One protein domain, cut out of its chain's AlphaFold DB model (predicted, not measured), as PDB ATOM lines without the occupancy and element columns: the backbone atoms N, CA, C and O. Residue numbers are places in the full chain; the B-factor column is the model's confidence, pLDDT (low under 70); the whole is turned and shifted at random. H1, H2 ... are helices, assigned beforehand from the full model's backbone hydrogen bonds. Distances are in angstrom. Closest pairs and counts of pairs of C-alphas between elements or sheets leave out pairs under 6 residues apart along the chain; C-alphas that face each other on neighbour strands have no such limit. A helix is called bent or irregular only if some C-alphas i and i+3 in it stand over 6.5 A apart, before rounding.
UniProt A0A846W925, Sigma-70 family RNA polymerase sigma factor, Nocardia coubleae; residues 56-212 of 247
ATOM      1  N   HIS A  56      41.048 -16.766 -47.406       69.94
ATOM      2  CA  HIS A  56      39.909 -16.387 -48.234       69.94
ATOM      3  C   HIS A  56      38.552 -16.531 -47.521       69.94
ATOM      4  O   HIS A  56      37.766 -15.588 -47.536       69.94
ATOM      5  N   THR A  57      38.291 -17.657 -46.850       73.19
ATOM      6  CA  THR A  57      37.052 -17.902 -46.086       73.19
ATOM      7  C   THR A  57      36.847 -16.832 -45.011       73.19
ATOM      8  O   THR A  57      35.771 -16.244 -44.900       73.19
ATOM      9  N   ARG A  58      37.911 -16.517 -44.260       75.06
ATOM     10  CA  ARG A  58      37.882 -15.471 -43.226       75.06
ATOM     11  C   ARG A  58      37.624 -14.087 -43.814       75.06
ATOM     12  O   ARG A  58      36.767 -13.365 -43.309       75.06
ATOM     13  N   LEU A  59      38.324 -13.728 -44.891       76.44
ATOM     14  CA  LEU A  59      38.121 -12.445 -45.565       76.44
ATOM     15  C   LEU A  59      36.698 -12.307 -46.106       76.44
ATOM     16  O   LEU A  59      36.087 -11.257 -45.937       76.44
ATOM     17  N   LEU A  60      36.154 -13.353 -46.727       77.25
ATOM     18  CA  LEU A  60      34.816 -13.317 -47.306       77.25
ATOM     19  C   LEU A  60      33.741 -13.143 -46.222       77.25
ATOM     20  O   LEU A  60      32.868 -12.289 -46.368       77.25
ATOM     21  N   ALA A  61      33.866 -13.857 -45.099       73.75
ATOM     22  CA  ALA A  61      33.009 -13.672 -43.929       73.75
ATOM     23  C   ALA A  61      33.071 -12.239 -43.376       73.75
ATOM     24  O   ALA A  61      32.035 -11.614 -43.137       73.75
ATOM     25  N   GLN A  62      34.280 -11.693 -43.209       77.81
ATOM     26  CA  GLN A  62      34.485 -10.338 -42.695       77.81
ATOM     27  C   GLN A  62      33.932  -9.268 -43.644       77.81
ATOM     28  O   GLN A  62      33.235  -8.357 -43.203       77.81
ATOM     29  N   VAL A  63      34.205  -9.379 -44.948       77.94
ATOM     30  CA  VAL A  63      33.725  -8.429 -45.962       77.94
ATOM     31  C   VAL A  63      32.205  -8.449 -46.048       77.94
ATOM     32  O   VAL A  63      31.590  -7.384 -46.038       77.94
ATOM     33  N   HIS A  64      31.593  -9.634 -46.096       74.31
ATOM     34  CA  HIS A  64      30.141  -9.758 -46.172       74.31
ATOM     35  C   HIS A  64      29.461  -9.147 -44.947       74.31
ATOM     36  O   HIS A  64      28.530  -8.352 -45.063       74.31
ATOM     37  N   ARG A  65      29.997  -9.437 -43.763       70.81
ATOM     38  CA  ARG A  65      29.500  -8.871 -42.517       70.81
ATOM     39  C   ARG A  65      29.652  -7.350 -42.452       70.81
ATOM     40  O   ARG A  65      28.687  -6.663 -42.128       70.81
ATOM     41  N   LEU A  66      30.816  -6.806 -42.808       72.38
ATOM     42  CA  LEU A  66      31.024  -5.355 -42.864       72.38
ATOM     43  C   LEU A  66      30.109  -4.687 -43.897       72.38
ATOM     44  O   LEU A  66      29.631  -3.579 -43.663       72.38
ATOM     45  N   ALA A  67      29.840  -5.348 -45.026       66.06
ATOM     46  CA  ALA A  67      28.887  -4.864 -46.018       66.06
ATOM     47  C   ALA A  67      27.471  -4.780 -45.426       66.06
ATOM     48  O   ALA A  67      26.836  -3.730 -45.526       66.06
ATOM     49  N   ILE A  68      27.019  -5.828 -44.732       67.62
ATOM     50  CA  ILE A  68      25.732  -5.860 -44.023       67.62
ATOM     51  C   ILE A  68      25.646  -4.750 -42.965       67.62
ATOM     52  O   ILE A  68      24.664  -4.011 -42.924       67.62
ATOM     53  N   GLN A  69      26.682  -4.580 -42.143       64.69
ATOM     54  CA  GLN A  69      26.708  -3.552 -41.097       64.69
ATOM     55  C   GLN A  69      26.729  -2.130 -41.672       64.69
ATOM     56  O   GLN A  69      26.046  -1.238 -41.169       64.69
ATOM     57  N   ARG A  70      27.483  -1.896 -42.752       58.28
ATOM     58  CA  ARG A  70      27.610  -0.570 -43.372       58.28
ATOM     59  C   ARG A  70      26.369  -0.153 -44.154       58.28
ATOM     60  O   ARG A  70      26.040   1.029 -44.148       58.28
ATOM     61  N   LEU A  71      25.643  -1.108 -44.743       56.19
ATOM     62  CA  LEU A  71      24.309  -0.871 -45.306       56.19
ATOM     63  C   LEU A  71      23.329  -0.293 -44.267       56.19
ATOM     64  O   LEU A  71      22.338   0.312 -44.668       56.19
ATOM     65  N   ARG A  72      23.602  -0.426 -42.957       51.62
ATOM     66  CA  ARG A  72      22.834   0.227 -41.883       51.62
ATOM     67  C   ARG A  72      23.296   1.654 -41.588       51.62
ATOM     68  O   ARG A  72      22.449   2.517 -41.425       51.62
ATOM     69  N   LEU A  73      24.605   1.931 -41.560       42.88
ATOM     70  CA  LEU A  73      25.105   3.295 -41.303       42.88
ATOM     71  C   LEU A  73      24.610   4.313 -42.346       42.88
ATOM     72  O   LEU A  73      24.409   5.475 -42.012       42.88
ATOM     73  N   ASP A  74      24.400   3.881 -43.592       40.28
ATOM     74  CA  ASP A  74      23.850   4.730 -44.657       40.28
ATOM     75  C   ASP A  74      22.299   4.716 -44.712       40.28
ATOM     76  O   ASP A  74      21.706   5.502 -45.452       40.28
ATOM     77  N   ARG A  75      21.609   3.854 -43.943       41.47
ATOM     78  CA  ARG A  75      20.148   3.668 -44.005       41.47
ATOM     79  C   ARG A  75      19.522   3.969 -42.641       41.47
ATOM     80  O   ARG A  75      19.508   3.120 -41.762       41.47
ATOM     81  N   ASN A  76      19.015   5.199 -42.518       41.12
ATOM     82  CA  ASN A  76      18.270   5.780 -41.391       41.12
ATOM     83  C   ASN A  76      17.569   4.730 -40.494       41.12
ATOM     84  O   ASN A  76      16.847   3.879 -41.019       41.12
ATOM     85  N   ASP A  77      17.754   4.853 -39.171       46.94
ATOM     86  CA  ASP A  77      17.481   3.930 -38.039       46.94
ATOM     87  C   ASP A  77      16.069   3.294 -37.903       46.94
ATOM     88  O   ASP A  77      15.687   2.824 -36.834       46.94
ATOM     89  N   ARG A  78      15.254   3.253 -38.958       47.59
ATOM     90  CA  ARG A  78      13.859   2.786 -38.925       47.59
ATOM     91  C   ARG A  78      13.495   1.693 -39.918       47.59
ATOM     92  O   ARG A  78      12.389   1.173 -39.833       47.59
ATOM     93  N   ILE A  79      14.365   1.349 -40.866       44.31
ATOM     94  CA  ILE A  79      14.066   0.257 -41.799       44.31
ATOM     95  C   ILE A  79      14.637  -1.024 -41.211       44.31
ATOM     96  O   ILE A  79      15.792  -1.388 -41.449       44.31
ATOM     97  N   ASP A  80      13.792  -1.683 -40.424       54.47
ATOM     98  CA  ASP A  80      13.919  -3.095 -40.114       54.47
ATOM     99  C   ASP A  80      14.220  -3.838 -41.415       54.47
ATOM    100  O   ASP A  80      13.479  -3.749 -42.399       54.47
ATOM    101  N   ILE A  81      15.313  -4.598 -41.441       55.19
ATOM    102  CA  ILE A  81      15.335  -5.771 -42.312       55.19
ATOM    103  C   ILE A  81      14.071  -6.522 -41.907       55.19
ATOM    104  O   ILE A  81      13.976  -6.825 -40.716       55.19
ATOM    105  N   PRO A  82      13.085  -6.754 -42.800       61.22
ATOM    106  CA  PRO A  82      11.884  -7.455 -42.392       61.22
ATOM    107  C   PRO A  82      12.375  -8.784 -41.844       61.22
ATOM    108  O   PRO A  82      12.930  -9.599 -42.577       61.22
ATOM    109  N   TRP A  83      12.285  -8.924 -40.526       64.88
ATOM    110  CA  TRP A  83      12.860 -10.014 -39.747       64.88
ATOM    111  C   TRP A  83      12.436 -11.365 -40.342       64.88
ATOM    112  O   TRP A  83      13.235 -12.291 -40.412       64.88
ATOM    113  N   LEU A  84      11.231 -11.399 -40.922       66.69
ATOM    114  CA  LEU A  84      10.647 -12.478 -41.711       66.69
ATOM    115  C   LEU A  84      11.454 -12.856 -42.972       66.69
ATOM    116  O   LEU A  84      11.612 -14.026 -43.295       66.69
ATOM    117  N   ALA A  85      11.979 -11.877 -43.708       72.81
ATOM    118  CA  ALA A  85      12.807 -12.129 -44.886       72.81
ATOM    119  C   ALA A  85      14.224 -12.581 -44.507       72.81
ATOM    120  O   ALA A  85      14.854 -13.311 -45.272       72.81
ATOM    121  N   ALA A  86      14.741 -12.141 -43.355       74.44
ATOM    122  CA  ALA A  86      16.011 -12.635 -42.828       74.44
ATOM    123  C   ALA A  86      15.870 -14.071 -42.301       74.44
ATOM    124  O   ALA A  86      16.697 -14.919 -42.633       74.44
ATOM    125  N   SER A  87      14.806 -14.371 -41.552       73.94
ATOM    126  CA  SER A  87      14.536 -15.719 -41.040       73.94
ATOM    127  C   SER A  87      14.301 -16.722 -42.170       73.94
ATOM    128  O   SER A  87      14.920 -17.788 -42.170       73.94
ATOM    129  N   ALA A  88      13.518 -16.346 -43.190       78.12
ATOM    130  CA  ALA A  88      13.295 -17.170 -44.377       78.12
ATOM    131  C   ALA A  88      14.598 -17.478 -45.132       78.12
ATOM    132  O   ALA A  88      14.837 -18.628 -45.493       78.12
ATOM    133  N   ARG A  89      15.476 -16.479 -45.326       78.38
ATOM    134  CA  ARG A  89      16.797 -16.684 -45.953       78.38
ATOM    135  C   ARG A  89      17.661 -17.661 -45.171       78.38
ATOM    136  O   ARG A  89      18.323 -18.515 -45.756       78.38
ATOM    137  N   LEU A  90      17.659 -17.520 -43.849       80.81
ATOM    138  CA  LEU A  90      18.460 -18.349 -42.963       80.81
ATOM    139  C   LEU A  90      17.901 -19.771 -42.813       80.81
ATOM    140  O   LEU A  90      18.679 -20.669 -42.508       80.81
ATOM    141  N   GLY A  91      16.615 -20.002 -43.095       80.62
ATOM    142  CA  GLY A  91      15.965 -21.303 -42.898       80.62
ATOM    143  C   GLY A  91      15.567 -21.553 -41.440       80.62
ATOM    144  O   GLY A  91      15.510 -22.703 -40.986       80.62
ATOM    145  N   PHE A  92      15.332 -20.476 -40.689       79.88
ATOM    146  CA  PHE A  92      14.761 -20.530 -39.349       79.88
ATOM    147  C   PHE A  92      13.245 -20.348 -39.387       79.88
ATOM    148  O   PHE A  92      12.709 -19.683 -40.275       79.88
ATOM    149  N   ASP A  93      12.571 -20.875 -38.363       79.00
ATOM    150  CA  ASP A  93      11.221 -20.423 -38.051       79.00
ATOM    151  C   ASP A  93      11.303 -18.951 -37.594       79.00
ATOM    152  O   ASP A  93      12.109 -18.645 -36.709       79.00
ATOM    153  N   PRO A  94      10.526 -18.028 -38.189       70.50
ATOM    154  CA  PRO A  94      10.452 -16.640 -37.751       70.50
ATOM    155  C   PRO A  94      10.268 -16.460 -36.237       70.50
ATOM    156  O   PRO A  94      10.817 -15.516 -35.674       70.50
ATOM    157  N   LEU A  95       9.527 -17.352 -35.576       77.69
ATOM    158  CA  LEU A  95       9.235 -17.263 -34.141       77.69
ATOM    159  C   LEU A  95      10.330 -17.882 -33.253       77.69
ATOM    160  O   LEU A  95      10.204 -17.898 -32.029       77.69
ATOM    161  N   ASP A  96      11.407 -18.408 -33.841       82.75
ATOM    162  CA  ASP A  96      12.515 -19.009 -33.104       82.75
ATOM    163  C   ASP A  96      13.401 -17.925 -32.467       82.75
ATOM    164  O   ASP A  96      14.082 -17.166 -33.160       82.75
ATOM    165  N   SER A  97      13.473 -17.891 -31.133       83.25
ATOM    166  CA  SER A  97      14.311 -16.934 -30.393       83.25
ATOM    167  C   SER A  97      15.800 -17.021 -30.762       83.25
ATOM    168  O   SER A  97      16.530 -16.037 -30.636       83.25
ATOM    169  N   ARG A  98      16.278 -18.176 -31.253       86.94
ATOM    170  CA  ARG A  98      17.652 -18.323 -31.770       86.94
ATOM    171  C   ARG A  98      17.848 -17.526 -33.056       86.94
ATOM    172  O   ARG A  98      18.892 -16.902 -33.237       86.94
ATOM    173  N   CYS A  99      16.838 -17.532 -33.926       82.94
ATOM    174  CA  CYS A  99      16.835 -16.756 -35.157       82.94
ATOM    175  C   CYS A  99      16.848 -15.267 -34.852       82.94
ATOM    176  O   CYS A  99      17.669 -14.545 -35.405       82.94
ATOM    177  N   GLU A 100      15.970 -14.814 -33.960       83.12
ATOM    178  CA  GLU A 100      15.873 -13.404 -33.584       83.12
ATOM    179  C   GLU A 100      17.217 -12.874 -33.068       83.12
ATOM    180  O   GLU A 100      17.754 -11.892 -33.582       83.12
ATOM    181  N   VAL A 101      17.827 -13.588 -32.121       87.44
ATOM    182  CA  VAL A 101      19.125 -13.224 -31.549       87.44
ATOM    183  C   VAL A 101      20.245 -13.243 -32.600       87.44
ATOM    184  O   VAL A 101      21.056 -12.314 -32.644       87.44
ATOM    185  N   PHE A 102      20.289 -14.259 -33.471       87.19
ATOM    186  CA  PHE A 102      21.283 -14.329 -34.546       87.19
ATOM    187  C   PHE A 102      21.100 -13.200 -35.564       87.19
ATOM    188  O   PHE A 102      22.074 -12.553 -35.936       87.19
ATOM    189  N   VAL A 103      19.867 -12.918 -35.988       82.69
ATOM    190  CA  VAL A 103      19.549 -11.840 -36.932       82.69
ATOM    191  C   VAL A 103      19.940 -10.489 -36.343       82.69
ATOM    192  O   VAL A 103      20.587  -9.697 -37.026       82.69
ATOM    193  N   LEU A 104      19.638 -10.225 -35.070       82.44
ATOM    194  CA  LEU A 104      20.033  -8.978 -34.411       82.44
ATOM    195  C   LEU A 104      21.556  -8.819 -34.304       82.44
ATOM    196  O   LEU A 104      22.063  -7.708 -34.467       82.44
ATOM    197  N   ALA A 105      22.294  -9.905 -34.069       86.31
ATOM    198  CA  ALA A 105      23.754  -9.871 -34.007       86.31
ATOM    199  C   ALA A 105      24.394  -9.734 -35.398       86.31
ATOM    200  O   ALA A 105      25.200  -8.836 -35.630       86.31
ATOM    201  N   TYR A 106      24.018 -10.602 -36.333       84.31
ATOM    202  CA  TYR A 106      24.637 -10.707 -37.651       84.31
ATOM    203  C   TYR A 106      24.156  -9.620 -38.612       84.31
ATOM    204  O   TYR A 106      24.961  -8.855 -39.141       84.31
ATOM    205  N   TYR A 107      22.839  -9.516 -38.801       77.62
ATOM    206  CA  TYR A 107      22.240  -8.526 -39.691       77.62
ATOM    207  C   TYR A 107      22.054  -7.170 -39.020       77.62
ATOM    208  O   TYR A 107      22.237  -6.135 -39.653       77.62
ATOM    209  N   GLY A 108      21.711  -7.166 -37.733       74.38
ATOM    210  CA  GLY A 108      21.577  -5.948 -36.947       74.38
ATOM    211  C   GLY A 108      22.914  -5.384 -36.466       74.38
ATOM    212  O   GLY A 108      22.952  -4.235 -36.045       74.38
ATOM    213  N   GLY A 109      24.021  -6.132 -36.504       77.94
ATOM    214  CA  GLY A 109      25.304  -5.664 -35.962       77.94
ATOM    215  C   GLY A 109      25.230  -5.267 -34.482       77.94
ATOM    216  O   GLY A 109      26.036  -4.461 -34.019       77.94
ATOM    217  N   ARG A 110      24.224  -5.754 -33.744       83.56
ATOM    218  CA  ARG A 110      24.029  -5.395 -32.343       83.56
ATOM    219  C   ARG A 110      24.949  -6.225 -31.468       83.56
ATOM    220  O   ARG A 110      25.148  -7.417 -31.692       83.56
ATOM    221  N   THR A 111      25.457  -5.605 -30.408       90.19
ATOM    222  CA  THR A 111      26.222  -6.347 -29.408       90.19
ATOM    223  C   THR A 111      25.308  -7.273 -28.613       90.19
ATOM    224  O   THR A 111      24.156  -6.929 -28.338       90.19
ATOM    225  N   TYR A 112      25.823  -8.412 -28.154       90.38
ATOM    226  CA  TYR A 112      25.055  -9.372 -27.361       90.38
ATOM    227  C   TYR A 112      24.477  -8.725 -26.079       90.38
ATOM    228  O   TYR A 112      23.393  -9.092 -25.630       90.38
ATOM    229  N   ARG A 113      25.147  -7.704 -25.511       90.88
ATOM    230  CA  ARG A 113      24.635  -6.902 -24.378       90.88
ATOM    231  C   ARG A 113      23.529  -5.929 -24.769       90.88
ATOM    232  O   ARG A 113      22.690  -5.602 -23.933       90.88
ATOM    233  N   SER A 114      23.554  -5.398 -25.989       88.38
ATOM    234  CA  SER A 114      22.458  -4.581 -26.513       88.38
ATOM    235  C   SER A 114      21.221  -5.440 -26.743       88.38
ATOM    236  O   SER A 114      20.142  -5.065 -26.304       88.38
ATOM    237  N   ILE A 115      21.403  -6.620 -27.342       87.38
ATOM    238  CA  ILE A 115      20.339  -7.605 -27.576       87.38
ATOM    239  C   ILE A 115      19.723  -8.052 -26.246       87.38
ATOM    240  O   ILE A 115      18.509  -8.069 -26.100       87.38
ATOM    241  N   ALA A 116      20.554  -8.341 -25.238       90.25
ATOM    242  CA  ALA A 116      20.087  -8.691 -23.896       90.25
ATOM    243  C   ALA A 116      19.188  -7.604 -23.282       90.25
ATOM    244  O   ALA A 116      18.138  -7.914 -22.729       90.25
ATOM    245  N   ARG A 117      19.582  -6.330 -23.409       90.00
ATOM    246  CA  ARG A 117      18.802  -5.192 -22.898       90.00
ATOM    247  C   ARG A 117      17.493  -5.003 -23.655       90.00
ATOM    248  O   ARG A 117      16.476  -4.748 -23.027       90.00
ATOM    249  N   GLU A 118      17.530  -5.130 -24.974       85.50
ATOM    250  CA  GLU A 118      16.358  -4.967 -25.835       85.50
ATOM    251  C   GLU A 118      15.320  -6.067 -25.615       85.50
ATOM    252  O   GLU A 118      14.141  -5.772 -25.471       85.50
ATOM    253  N   LEU A 119      15.764  -7.321 -25.526       85.50
ATOM    254  CA  LEU A 119      14.881  -8.477 -25.366       85.50
ATOM    255  C   LEU A 119      14.559  -8.788 -23.893       85.50
ATOM    256  O   LEU A 119      13.931  -9.802 -23.601       85.50
ATOM    257  N   GLY A 120      15.031  -7.970 -22.943       89.88
ATOM    258  CA  GLY A 120      14.838  -8.203 -21.505       89.88
ATOM    259  C   GLY A 120      15.478  -9.501 -20.986       89.88
ATOM    260  O   GLY A 120      15.083 -10.026 -19.946       89.88
ATOM    261  N   MET A 121      16.465 -10.039 -21.705       91.38
ATOM    262  CA  MET A 121      17.111 -11.313 -21.404       91.38
ATOM    263  C   MET A 121      18.411 -11.143 -20.617       91.38
ATOM    264  O   MET A 121      19.107 -10.131 -20.690       91.38
ATOM    265  N   ARG A 122      18.813 -12.197 -19.902       93.50
ATOM    266  CA  ARG A 122      20.147 -12.254 -19.288       93.50
ATOM    267  C   ARG A 122      21.213 -12.503 -20.356       93.50
ATOM    268  O   ARG A 122      21.028 -13.338 -21.237       93.50
ATOM    269  N   VAL A 123      22.375 -11.863 -20.215       91.31
ATOM    270  CA  VAL A 123      23.529 -12.031 -21.122       91.31
ATOM    271  C   VAL A 123      23.874 -13.505 -21.410       91.31
ATOM    272  O   VAL A 123      23.981 -13.843 -22.588       91.31
ATOM    273  N   PRO A 124      23.985 -14.402 -20.405       90.00
ATOM    274  CA  PRO A 124      24.282 -15.811 -20.664       90.00
ATOM    275  C   PRO A 124      23.240 -16.512 -21.545       90.00
ATOM    276  O   PRO A 124      23.595 -17.403 -22.316       90.00
ATOM    277  N   ALA A 125      21.968 -16.104 -21.456       89.94
ATOM    278  CA  ALA A 125      20.901 -16.644 -22.293       89.94
ATOM    279  C   ALA A 125      21.085 -16.211 -23.753       89.94
ATOM    280  O   ALA A 125      21.034 -17.054 -24.641       89.94
ATOM    281  N   VAL A 126      21.413 -14.939 -24.001       89.94
ATOM    282  CA  VAL A 126      21.706 -14.438 -25.356       89.94
ATOM    283  C   VAL A 126      22.916 -15.145 -25.961       89.94
ATOM    284  O   VAL A 126      22.844 -15.623 -27.088       89.94
ATOM    285  N   THR A 127      24.017 -15.280 -25.216       90.56
ATOM    286  CA  THR A 127      25.213 -15.986 -25.712       90.56
ATOM    287  C   THR A 127      24.945 -17.463 -25.990       90.56
ATOM    288  O   THR A 127      25.529 -18.040 -26.902       90.56
ATOM    289  N   ARG A 128      24.043 -18.085 -25.221       89.81
ATOM    290  CA  ARG A 128      23.611 -19.463 -25.450       89.81
ATOM    291  C   ARG A 128      22.756 -19.575 -26.713       89.81
ATOM    292  O   ARG A 128      23.055 -20.428 -27.537       89.81
ATOM    293  N   LEU A 129      21.760 -18.705 -26.879       90.44
ATOM    294  CA  LEU A 129      20.896 -18.672 -28.064       90.44
ATOM    295  C   LEU A 129      21.687 -18.379 -29.344       90.44
ATOM    296  O   LEU A 129      21.428 -19.012 -30.362       90.44
ATOM    297  N   LEU A 130      22.680 -17.480 -29.287       89.94
ATOM    298  CA  LEU A 130      23.609 -17.245 -30.400       89.94
ATOM    299  C   LEU A 130      24.321 -18.532 -30.804       89.94
ATOM    300  O   LEU A 130      24.330 -18.889 -31.979       89.94
ATOM    301  N   ALA A 131      24.888 -19.231 -29.826       87.62
ATOM    302  CA  ALA A 131      25.618 -20.459 -30.078       87.62
ATOM    303  C   ALA A 131      24.714 -21.568 -30.636       87.62
ATOM    304  O   ALA A 131      25.060 -22.198 -31.628       87.62
ATOM    305  N   GLU A 132      23.525 -21.760 -30.061       88.19
ATOM    306  CA  GLU A 132      22.542 -22.732 -30.558       88.19
ATOM    307  C   GLU A 132      22.042 -22.376 -31.971       88.19
ATOM    308  O   GLU A 132      21.812 -23.262 -32.793       88.19
ATOM    309  N   GLY A 133      21.886 -21.084 -32.278       88.12
ATOM    310  CA  GLY A 133      21.539 -20.604 -33.616       88.12
ATOM    311  C   GLY A 133      22.638 -20.894 -34.641       88.12
ATOM    312  O   GLY A 133      22.351 -21.416 -35.717       88.12
ATOM    313  N   ILE A 134      23.897 -20.619 -34.290       88.69
ATOM    314  CA  ILE A 134      25.067 -20.948 -35.116       88.69
ATOM    315  C   ILE A 134      25.167 -22.456 -35.340       88.69
ATOM    316  O   ILE A 134      25.343 -22.881 -36.476       88.69
ATOM    317  N   GLU A 135      25.034 -23.266 -34.288       85.94
ATOM    318  CA  GLU A 135      25.084 -24.731 -34.382       85.94
ATOM    319  C   GLU A 135      24.005 -25.262 -35.330       85.94
ATOM    320  O   GLU A 135      24.285 -26.098 -36.189       85.94
ATOM    321  N   ARG A 136      22.780 -24.733 -35.236       85.06
ATOM    322  CA  ARG A 136      21.690 -25.098 -36.142       85.06
ATOM    323  C   ARG A 136      21.990 -24.718 -37.592       85.06
ATOM    324  O   ARG A 136      21.790 -25.542 -38.479       85.06
ATOM    325  N   LEU A 137      22.470 -23.500 -37.836       86.56
ATOM    326  CA  LEU A 137      22.835 -23.047 -39.180       86.56
ATOM    327  C   LEU A 137      23.995 -23.855 -39.766       86.56
ATOM    328  O   LEU A 137      23.966 -24.215 -40.943       86.56
ATOM    329  N   ALA A 138      24.994 -24.171 -38.945       84.31
ATOM    330  CA  ALA A 138      26.100 -25.033 -39.326       84.31
ATOM    331  C   ALA A 138      25.582 -26.423 -39.708       84.31
ATOM    332  O   ALA A 138      25.931 -26.914 -40.772       84.31
ATOM    333  N   HIS A 139      24.668 -27.007 -38.931       82.44
ATOM    334  CA  HIS A 139      24.064 -28.296 -39.272       82.44
ATOM    335  C   HIS A 139      23.260 -28.255 -40.583       82.44
ATOM    336  O   HIS A 139      23.250 -29.223 -41.337       82.44
ATOM    337  N   GLN A 140      22.601 -27.128 -40.877       82.38
ATOM    338  CA  GLN A 140      21.833 -26.941 -42.111       82.38
ATOM    339  C   GLN A 140      22.715 -26.741 -43.352       82.38
ATOM    340  O   GLN A 140      22.338 -27.194 -44.431       82.38
ATOM    341  N   ARG A 141      23.847 -26.031 -43.233       82.06
ATOM    342  CA  ARG A 141      24.639 -25.572 -44.397       82.06
ATOM    343  C   ARG A 141      26.011 -26.207 -44.534       82.06
ATOM    344  O   ARG A 141      26.551 -26.263 -45.633       82.06
ATOM    345  N   LEU A 142      26.580 -26.694 -43.442       76.94
ATOM    346  CA  LEU A 142      27.882 -27.337 -43.414       76.94
ATOM    347  C   LEU A 142      27.677 -28.820 -43.101       76.94
ATOM    348  O   LEU A 142      27.638 -29.228 -41.944       76.94
ATOM    349  N   VAL A 143      27.628 -29.646 -44.152       59.72
ATOM    350  CA  VAL A 143      27.484 -31.122 -44.088       59.72
ATOM    351  C   VAL A 143      28.506 -31.788 -43.142       59.72
ATOM    352  O   VAL A 143      28.318 -32.922 -42.716       59.72
ATOM    353  N   ARG A 144      29.597 -31.093 -42.791       60.81
ATOM    354  CA  ARG A 144      30.729 -31.619 -42.016       60.81
ATOM    355  C   ARG A 144      30.839 -31.085 -40.583       60.81
ATOM    356  O   ARG A 144      31.656 -31.598 -39.823       60.81
ATOM    357  N   VAL A 145      30.058 -30.075 -40.190       52.09
ATOM    358  CA  VAL A 145      30.208 -29.441 -38.868       52.09
ATOM    359  C   VAL A 145      29.186 -30.012 -37.895       52.09
ATOM    360  O   VAL A 145      28.088 -29.497 -37.715       52.09
ATOM    361  N   ALA A 146      29.576 -31.102 -37.242       46.03
ATOM    362  CA  ALA A 146      28.900 -31.610 -36.054       46.03
ATOM    363  C   ALA A 146      29.916 -32.180 -35.054       46.03
ATOM    364  O   ALA A 146      29.745 -33.275 -34.522       46.03
ATOM    365  N   ALA A 147      30.994 -31.444 -34.769       49.06
ATOM    366  CA  ALA A 147      31.713 -31.700 -33.528       49.06
ATOM    367  C   ALA A 147      30.830 -31.175 -32.389       49.06
ATOM    368  O   ALA A 147      30.601 -29.969 -32.285       49.06
ATOM    369  N   ARG A 148      30.279 -32.084 -31.572       53.38
ATOM    370  CA  ARG A 148      29.499 -31.720 -30.382       53.38
ATOM    371  C   ARG A 148      30.269 -30.685 -29.569       53.38
ATOM    372  O   ARG A 148      31.440 -30.881 -29.244       53.38
ATOM    373  N   ARG A 149      29.588 -29.594 -29.229       63.31
ATOM    374  CA  ARG A 149      30.160 -28.505 -28.449       63.31
ATOM    375  C   ARG A 149      30.629 -29.009 -27.076       63.31
ATOM    376  O   ARG A 149      29.821 -29.571 -26.333       63.31
ATOM    377  N   PRO A 150      31.891 -28.759 -26.685       61.88
ATOM    378  CA  PRO A 150      32.315 -28.932 -25.303       61.88
ATOM    379  C   PRO A 150      31.524 -27.980 -24.402       61.88
ATOM    380  O   PRO A 150      31.348 -26.797 -24.727       61.88
ATOM    381  N   TRP A 151      31.053 -28.477 -23.258       61.28
ATOM    382  CA  TRP A 151      30.419 -27.621 -22.260       61.28
ATOM    383  C   TRP A 151      31.360 -26.465 -21.897       61.28
ATOM    384  O   TRP A 151      32.549 -26.660 -21.652       61.28
ATOM    385  N   THR A 152      30.823 -25.247 -21.906       72.00
ATOM    386  CA  THR A 152      31.586 -24.023 -21.654       72.00
ATOM    387  C   THR A 152      30.971 -23.286 -20.475       72.00
ATOM    388  O   THR A 152      29.781 -22.962 -20.532       72.00
ATOM    389  N   PRO A 153      31.744 -22.995 -19.414       71.81
ATOM    390  CA  PRO A 153      31.210 -22.264 -18.280       71.81
ATOM    391  C   PRO A 153      30.766 -20.855 -18.714       71.81
ATOM    392  O   PRO A 153      31.472 -20.207 -19.504       71.81
ATOM    393  N   PRO A 154      29.615 -20.358 -18.219       72.19
ATOM    394  CA  PRO A 154      29.151 -19.003 -18.504       72.19
ATOM    395  C   PRO A 154      30.215 -17.966 -18.135       72.19
ATOM    396  O   PRO A 154      30.836 -18.058 -17.079       72.19
ATOM    397  N   GLY A 155      30.437 -16.976 -19.000       72.00
ATOM    398  CA  GLY A 155      31.429 -15.919 -18.762       72.00
ATOM    399  C   GLY A 155      32.891 -16.317 -19.015       72.00
ATOM    400  O   GLY A 155      33.774 -15.469 -18.883       72.00
ATOM    401  N   SER A 156      33.166 -17.564 -19.416       83.75
ATOM    402  CA  SER A 156      34.483 -17.937 -19.949       83.75
ATOM    403  C   SER A 156      34.746 -17.277 -21.306       83.75
ATOM    404  O   SER A 156      33.816 -16.995 -22.061       83.75
ATOM    405  N   VAL A 157      36.022 -17.069 -21.649       86.00
ATOM    406  CA  VAL A 157      36.414 -16.513 -22.960       86.00
ATOM    407  C   VAL A 157      35.916 -17.408 -24.101       86.00
ATOM    408  O   VAL A 157      35.385 -16.913 -25.088       86.00
ATOM    409  N   LEU A 158      35.960 -18.732 -23.917       86.38
ATOM    410  CA  LEU A 158      35.457 -19.689 -24.902       86.38
ATOM    411  C   LEU A 158      33.934 -19.601 -25.108       86.38
ATOM    412  O   LEU A 158      33.449 -19.893 -26.200       86.38
ATOM    413  N   ALA A 159      33.167 -19.173 -24.100       86.31
ATOM    414  CA  ALA A 159      31.733 -18.919 -24.254       86.31
ATOM    415  C   ALA A 159      31.435 -17.669 -25.104       86.31
ATOM    416  O   ALA A 159      30.346 -17.570 -25.664       86.31
ATOM    417  N   LEU A 160      32.393 -16.741 -25.218       89.75
ATOM    418  CA  LEU A 160      32.267 -15.514 -26.009       89.75
ATOM    419  C   LEU A 160      32.755 -15.669 -27.453       89.75
ATOM    420  O   LEU A 160      32.518 -14.765 -28.245       89.75
ATOM    421  N   ALA A 161      33.378 -16.795 -27.816       90.44
ATOM    422  CA  ALA A 161      33.944 -17.032 -29.147       90.44
ATOM    423  C   ALA A 161      32.947 -16.788 -30.294       90.44
ATOM    424  O   ALA A 161      33.296 -16.161 -31.287       90.44
ATOM    425  N   ASP A 162      31.693 -17.216 -30.142       89.38
ATOM    426  CA  ASP A 162      30.661 -17.031 -31.170       89.38
ATOM    427  C   ASP A 162      30.258 -15.565 -31.331       89.38
ATOM    428  O   ASP A 162      30.174 -15.048 -32.444       89.38
ATOM    429  N   ALA A 163      30.042 -14.877 -30.206       89.62
ATOM    430  CA  ALA A 163      29.739 -13.452 -30.208       89.62
ATOM    431  C   ALA A 163      30.927 -12.646 -30.749       89.62
ATOM    432  O   ALA A 163      30.723 -11.686 -31.482       89.62
ATOM    433  N   TYR A 164      32.153 -13.056 -30.428       90.00
ATOM    434  CA  TYR A 164      33.385 -12.473 -30.947       90.00
ATOM    435  C   TYR A 164      33.519 -12.688 -32.462       90.00
ATOM    436  O   TYR A 164      33.802 -11.747 -33.195       90.00
ATOM    437  N   ALA A 165      33.248 -13.895 -32.966       88.69
ATOM    438  CA  ALA A 165      33.317 -14.201 -34.395       88.69
ATOM    439  C   ALA A 165      32.272 -13.426 -35.215       88.69
ATOM    440  O   ALA A 165      32.560 -12.982 -36.328       88.69
ATOM    441  N   LEU A 166      31.085 -13.227 -34.635       86.44
ATOM    442  CA  LEU A 166      30.027 -12.349 -35.134       86.44
ATOM    443  C   LEU A 166      30.265 -10.870 -34.815       86.44
ATOM    444  O   LEU A 166      29.341 -10.084 -35.024       86.44
ATOM    445  N   ASP A 167      31.432 -10.519 -34.257       86.12
ATOM    446  CA  ASP A 167      31.802  -9.252 -33.601       86.12
ATOM    447  C   ASP A 167      30.594  -8.458 -33.064       86.12
ATOM    448  O   ASP A 167      30.345  -7.281 -33.294       86.12
ATOM    449  N   ALA A 168      29.773  -9.216 -32.343       87.25
ATOM    450  CA  ALA A 168      28.651  -8.781 -31.539       87.25
ATOM    451  C   ALA A 168      29.149  -8.436 -30.128       87.25
ATOM    452  O   ALA A 168      28.427  -8.576 -29.142       87.25
ATOM    453  N   VAL A 169      30.401  -8.005 -30.014       87.88
ATOM    454  CA  VAL A 169      31.072  -7.619 -28.777       87.88
ATOM    455  C   VAL A 169      31.373  -6.128 -28.879       87.88
ATOM    456  O   VAL A 169      31.704  -5.634 -29.947       87.88
ATOM    457  N   ALA A 170      31.210  -5.380 -27.789       85.00
ATOM    458  CA  ALA A 170      31.563  -3.960 -27.801       85.00
ATOM    459  C   ALA A 170      33.090  -3.784 -27.887       85.00
ATOM    460  O   ALA A 170      33.808  -4.567 -27.279       85.00
ATOM    461  N   GLU A 171      33.582  -2.720 -28.528       82.31
ATOM    462  CA  GLU A 171      35.025  -2.473 -28.740       82.31
ATOM    463  C   GLU A 171      35.877  -2.633 -27.465       82.31
ATOM    464  O   GLU A 171      36.862  -3.365 -27.430       82.31
ATOM    465  N   LEU A 172      35.444  -2.017 -26.358       82.75
ATOM    466  CA  LEU A 172      36.144  -2.116 -25.073       82.75
ATOM    467  C   LEU A 172      36.232  -3.564 -24.566       82.75
ATOM    468  O   LEU A 172      37.218  -3.974 -23.957       82.75
ATOM    469  N   GLU A 173      35.184  -4.345 -24.802       87.31
ATOM    470  CA  GLU A 173      35.158  -5.751 -24.433       87.31
ATOM    471  C   GLU A 173      35.959  -6.614 -25.408       87.31
ATOM    472  O   GLU A 173      36.564  -7.591 -24.975       87.31
ATOM    473  N   HIS A 174      36.025  -6.233 -26.682       87.50
ATOM    474  CA  HIS A 174      36.886  -6.871 -27.665       87.50
ATOM    475  C   HIS A 174      38.344  -6.811 -27.193       87.50
ATOM    476  O   HIS A 174      38.981  -7.849 -27.039       87.50
ATOM    477  N   HIS A 175      38.828  -5.627 -26.804       86.75
ATOM    478  CA  HIS A 175      40.164  -5.475 -26.215       86.75
ATOM    479  C   HIS A 175      40.369  -6.311 -24.948       86.75
ATOM    480  O   HIS A 175      41.441  -6.875 -24.733       86.75
ATOM    481  N   HIS A 176      39.348  -6.420 -24.097       87.50
ATOM    482  CA  HIS A 176      39.425  -7.256 -22.898       87.50
ATOM    483  C   HIS A 176      39.538  -8.750 -23.225       87.50
ATOM    484  O   HIS A 176      40.275  -9.473 -22.553       87.50
ATOM    485  N   ILE A 177      38.817  -9.219 -24.245       88.62
ATOM    486  CA  ILE A 177      38.910 -10.596 -24.739       88.62
ATOM    487  C   ILE A 177      40.311 -10.853 -25.302       88.62
ATOM    488  O   ILE A 177      40.934 -11.822 -24.881       88.62
ATOM    489  N   GLU A 178      40.836  -9.962 -26.146       89.62
ATOM    490  CA  GLU A 178      42.197 -10.060 -26.703       89.62
ATOM    491  C   GLU A 178      43.267 -10.149 -25.606       89.62
ATOM    492  O   GLU A 178      44.098 -11.057 -25.599       89.62
ATOM    493  N   ASN A 179      43.198  -9.265 -24.605       89.38
ATOM    494  CA  ASN A 179      44.128  -9.282 -23.475       89.38
ATOM    495  C   ASN A 179      44.048 -10.594 -22.679       89.38
ATOM    496  O   ASN A 179      45.066 -11.122 -22.231       89.38
ATOM    497  N   LYS A 180      42.844 -11.154 -22.506       88.69
ATOM    498  CA  LYS A 180      42.677 -12.462 -21.863       88.69
ATOM    499  C   LYS A 180      43.231 -13.598 -22.718       88.69
ATOM    500  O   LYS A 180      43.895 -14.477 -22.171       88.69
ATOM    501  N   LEU A 181      43.001 -13.583 -24.030       89.38
ATOM    502  CA  LEU A 181      43.529 -14.588 -24.957       89.38
ATOM    503  C   LEU A 181      45.059 -14.620 -24.940       89.38
ATOM    504  O   LEU A 181      45.629 -15.706 -24.885       89.38
ATOM    505  N   ALA A 182      45.714 -13.458 -24.845       88.25
ATOM    506  CA  ALA A 182      47.172 -13.355 -24.733       88.25
ATOM    507  C   ALA A 182      47.761 -14.072 -23.500       88.25
ATOM    508  O   ALA A 182      48.932 -14.441 -23.497       88.25
ATOM    509  N   THR A 183      46.955 -14.283 -22.456       90.06
ATOM    510  CA  THR A 183      47.359 -14.961 -21.208       90.06
ATOM    511  C   THR A 183      46.764 -16.366 -21.056       90.06
ATOM    512  O   THR A 183      46.977 -17.031 -20.043       90.06
ATOM    513  N   THR A 184      45.994 -16.830 -22.045       88.12
ATOM    514  CA  THR A 184      45.293 -18.122 -22.008       88.12
ATOM    515  C   THR A 184      46.240 -19.270 -22.373       88.12
ATOM    516  O   THR A 184      47.223 -19.095 -23.087       88.12
ATOM    517  N   THR A 185      45.943 -20.480 -21.890       87.94
ATOM    518  CA  THR A 185      46.694 -21.690 -22.257       87.94
ATOM    519  C   THR A 185      46.612 -21.967 -23.760       87.94
ATOM    520  O   THR A 185      45.588 -21.712 -24.396       87.94
ATOM    521  N   THR A 186      47.654 -22.577 -24.327       86.12
ATOM    522  CA  THR A 186      47.712 -22.921 -25.758       86.12
ATOM    523  C   THR A 186      46.511 -23.755 -26.211       86.12
ATOM    524  O   THR A 186      45.946 -23.510 -27.274       86.12
ATOM    525  N   THR A 187      46.064 -24.704 -25.381       85.19
ATOM    526  CA  THR A 187      44.874 -25.519 -25.659       85.19
ATOM    527  C   THR A 187      43.596 -24.678 -25.697       85.19
ATOM    528  O   THR A 187      42.766 -24.875 -26.582       85.19
ATOM    529  N   GLY A 188      43.434 -23.729 -24.768       85.38
ATOM    530  CA  GLY A 188      42.275 -22.836 -24.734       85.38
ATOM    531  C   GLY A 188      42.237 -21.880 -25.927       85.38
ATOM    532  O   GLY A 188      41.174 -21.682 -26.513       85.38
ATOM    533  N   LEU A 189      43.398 -21.356 -26.334       87.56
ATOM    534  CA  LEU A 189      43.529 -20.519 -27.527       87.56
ATOM    535  C   LEU A 189      43.178 -21.300 -28.800       87.56
ATOM    536  O   LEU A 189      42.350 -20.851 -29.583       87.56
ATOM    537  N   ALA A 190      43.712 -22.515 -28.962       84.31
ATOM    538  CA  ALA A 190      43.405 -23.358 -30.115       84.31
ATOM    539  C   ALA A 190      41.907 -23.705 -30.212       84.31
ATOM    540  O   ALA A 190      41.341 -23.721 -31.305       84.31
ATOM    541  N   GLN A 191      41.245 -23.953 -29.076       85.56
ATOM    542  CA  GLN A 191      39.795 -24.171 -29.033       85.56
ATOM    543  C   GLN A 191      39.010 -22.911 -29.418       85.56
ATOM    544  O   GLN A 191      38.011 -23.008 -30.133       85.56
ATOM    545  N   PHE A 192      39.453 -21.738 -28.958       87.62
ATOM    546  CA  PHE A 192      38.846 -20.459 -29.316       87.62
ATOM    547  C   PHE A 192      38.979 -20.184 -30.819       87.62
ATOM    548  O   PHE A 192      37.974 -19.944 -31.488       87.62
ATOM    549  N   ASP A 193      40.184 -20.319 -31.372       86.44
ATOM    550  CA  ASP A 193      40.472 -20.086 -32.790       86.44
ATOM    551  C   ASP A 193      39.727 -21.053 -33.711       86.44
ATOM    552  O   ASP A 193      39.205 -20.642 -34.751       86.44
ATOM    553  N   ALA A 194      39.648 -22.332 -33.330       84.69
ATOM    554  CA  ALA A 194      38.881 -23.328 -34.068       84.69
ATOM    555  C   ALA A 194      37.393 -22.953 -34.116       84.69
ATOM    556  O   ALA A 194      36.758 -23.053 -35.167       84.69
ATOM    557  N   ARG A 195      36.849 -22.462 -32.997       85.25
ATOM    558  CA  ARG A 195      35.453 -22.028 -32.912       85.25
ATOM    559  C   ARG A 195      35.185 -20.794 -33.764       85.25
ATOM    560  O   ARG A 195      34.259 -20.811 -34.571       85.25
ATOM    561  N   VAL A 196      36.021 -19.762 -33.654       89.00
ATOM    562  CA  VAL A 196      35.921 -18.560 -34.500       89.00
ATOM    563  C   VAL A 196      36.044 -18.925 -35.982       89.00
ATOM    564  O   VAL A 196      35.264 -18.448 -36.803       89.00
ATOM    565  N   GLY A 197      36.976 -19.820 -36.318       83.81
ATOM    566  CA  GLY A 197      37.162 -20.339 -37.670       83.81
ATOM    567  C   GLY A 197      35.912 -21.011 -38.237       83.81
ATOM    568  O   GLY A 197      35.516 -20.684 -39.353       83.81
ATOM    569  N   GLY A 198      35.262 -21.885 -37.463       84.94
ATOM    570  CA  GLY A 198      34.023 -22.552 -37.876       84.94
ATOM    571  C   GLY A 198      32.853 -21.583 -38.072       84.94
ATOM    572  O   GLY A 198      32.096 -21.710 -39.033       84.94
ATOM    573  N   VAL A 199      32.730 -20.557 -37.221       87.62
ATOM    574  CA  VAL A 199      31.727 -19.499 -37.425       87.62
ATOM    575  C   VAL A 199      32.015 -18.725 -38.708       87.62
ATOM    576  O   VAL A 199      31.105 -18.501 -39.499       87.62
ATOM    577  N   HIS A 200      33.266 -18.335 -38.965       87.25
ATOM    578  CA  HIS A 200      33.624 -17.642 -40.209       87.25
ATOM    579  C   HIS A 200      33.392 -18.502 -41.448       87.25
ATOM    580  O   HIS A 200      32.971 -17.971 -42.469       87.25
ATOM    581  N   GLU A 201      33.595 -19.813 -41.371       85.81
ATOM    582  CA  GLU A 201      33.227 -20.732 -42.449       85.81
ATOM    583  C   GLU A 201      31.722 -20.716 -42.726       85.81
ATOM    584  O   GLU A 201      31.307 -20.548 -43.874       85.81
ATOM    585  N   LEU A 202      30.898 -20.779 -41.677       87.06
ATOM    586  CA  LEU A 202      29.450 -20.645 -41.814       87.06
ATOM    587  C   LEU A 202      29.062 -19.301 -42.447       87.06
ATOM    588  O   LEU A 202      28.262 -19.262 -43.380       87.06
ATOM    589  N   LEU A 203      29.631 -18.195 -41.962       86.50
ATOM    590  CA  LEU A 203      29.351 -16.866 -42.508       86.50
ATOM    591  C   LEU A 203      29.796 -16.738 -43.967       86.50
ATOM    592  O   LEU A 203      29.134 -16.061 -44.749       86.50
ATOM    593  N   ALA A 204      30.893 -17.395 -44.342       84.81
ATOM    594  CA  ALA A 204      31.352 -17.426 -45.719       84.81
ATOM    595  C   ALA A 204      30.379 -18.188 -46.628       84.81
ATOM    596  O   ALA A 204      30.130 -17.756 -47.754       84.81
ATOM    597  N   GLN A 205      29.782 -19.273 -46.133       85.31
ATOM    598  CA  GLN A 205      28.725 -19.978 -46.854       85.31
ATOM    599  C   GLN A 205      27.467 -19.110 -46.996       85.31
ATOM    600  O   GLN A 205      26.935 -18.997 -48.094       85.31
ATOM    601  N   LEU A 206      27.042 -18.417 -45.933       83.81
ATOM    602  CA  LEU A 206      25.915 -17.473 -46.007       83.81
ATOM    603  C   LEU A 206      26.170 -16.359 -47.033       83.81
ATOM    604  O   LEU A 206      25.302 -16.030 -47.833       83.81
ATOM    605  N   ALA A 207      27.386 -15.817 -47.058       82.88
ATOM    606  CA  ALA A 207      27.797 -14.821 -48.041       82.88
ATOM    607  C   ALA A 207      27.819 -15.364 -49.479       82.88
ATOM    608  O   ALA A 207      27.585 -14.622 -50.434       82.88
ATOM    609  N   ALA A 208      28.128 -16.653 -49.653       83.88
ATOM    610  CA  ALA A 208      28.044 -17.313 -50.947       83.88
ATOM    611  C   ALA A 208      26.589 -17.467 -51.421       83.88
ATOM    612  O   ALA A 208      26.337 -17.359 -52.622       83.88
ATOM    613  N   ASP A 209      25.654 -17.664 -50.495       81.81
ATOM    614  CA  ASP A 209      24.222 -17.744 -50.787       81.81
ATOM    615  C   ASP A 209      23.641 -16.356 -51.140       81.81
ATOM    616  O   ASP A 209      22.799 -16.242 -52.028       81.81
ATOM    617  N   ASP A 210      24.155 -15.286 -50.520       76.75
ATOM    618  CA  ASP A 210      23.745 -13.887 -50.744       76.75
ATOM    619  C   ASP A 210      24.480 -13.192 -51.917       76.75
ATOM    620  O   ASP A 210      24.472 -11.962 -52.042       76.75
ATOM    621  N   ARG A 211      25.131 -13.951 -52.809       76.88
ATOM    622  CA  ARG A 211      25.910 -13.388 -53.925       76.88
ATOM    623  C   ARG A 211      25.065 -12.478 -54.817       76.88
ATOM    624  O   ARG A 211      24.065 -12.890 -55.400       76.88
ATOM    625  N   GLN A 212      25.552 -11.256 -55.017       73.25
ATOM    626  CA  GLN A 212      25.021 -10.310 -55.995       73.25
ATOM    627  C   GLN A 212      26.122  -9.873 -56.966       73.25
ATOM    628  O   GLN A 212      27.275  -9.721 -56.552       73.25
TER     629      GLN A 212
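What this domain is: This is residues 56 to 212 of the 247 residues of the protein "Sigma-70 family RNA polymerase sigma factor" of Nocardia coubleae (UniProt A0A846W925). This is a compact cluster of crossed helices, with the later part of the long H8 between H1 on one side and H5 on the other, and H6 beside H8. H3 crosses H5, H2 packs on H3, H4 sits by the beginning of H5, and H7 packs on H6. The 157 printed residues have eight named helices, H1 to H8 in order, and no named strand; the class is all helix. The radius of gyration of the C-alphas is 15.0 A, and the spans are 43 by 34 by 28 A.

How they stand to each other: Start at H1, residues 56 to 73: its residues 57 to 65 alone touch H8, residues 186 to 209, at a steep tilt of 66 degrees, closest at C-alphas Ala 61 and Ala 204, 4.5 A. H2, residues 83 to 90, touches H3, residues 97 to 106, closest at C-alphas Ser 87 and Cys 99, 6.4 A. H4, residues 112 to 118, touches residues 123 to 127 alone of the hub H5, residues 123 to 141, closest at C-alphas Ala 116 and Val 123, 5.5 A. H3 is about perpendicular to H5, at 89 degrees. H6, residues 157 to 165, is irregular, with C-alphas 159 and 162 7.2 A apart; it touches H8 at a shallow tilt of 24 degrees. H7, residues 171 to 181, touches H6, closest at C-alphas Val 157 and Ile 177, 6.7 A. Every O i to N i+4 pair is within hydrogen-bond range in H2, H3, H4, H5, H7 and H8, against 12 of 14 in H1 and 3 of 5 in H6.

Where its parts are: Find C-alpha 56 at (39.909, -16.387, -48.234), where H1 begins its 25.6 A. H5 spans 27.0 A, and H8 runs 34.7 A to C-alpha 209 at (24.222, -17.744, -50.787).

The domain as a whole: The printed part has no cut. Residues 73 to 79 stand free, and the long link is 142 to 156. Confidence is under 70 at residues 56, 67 to 84 and 143 to 151.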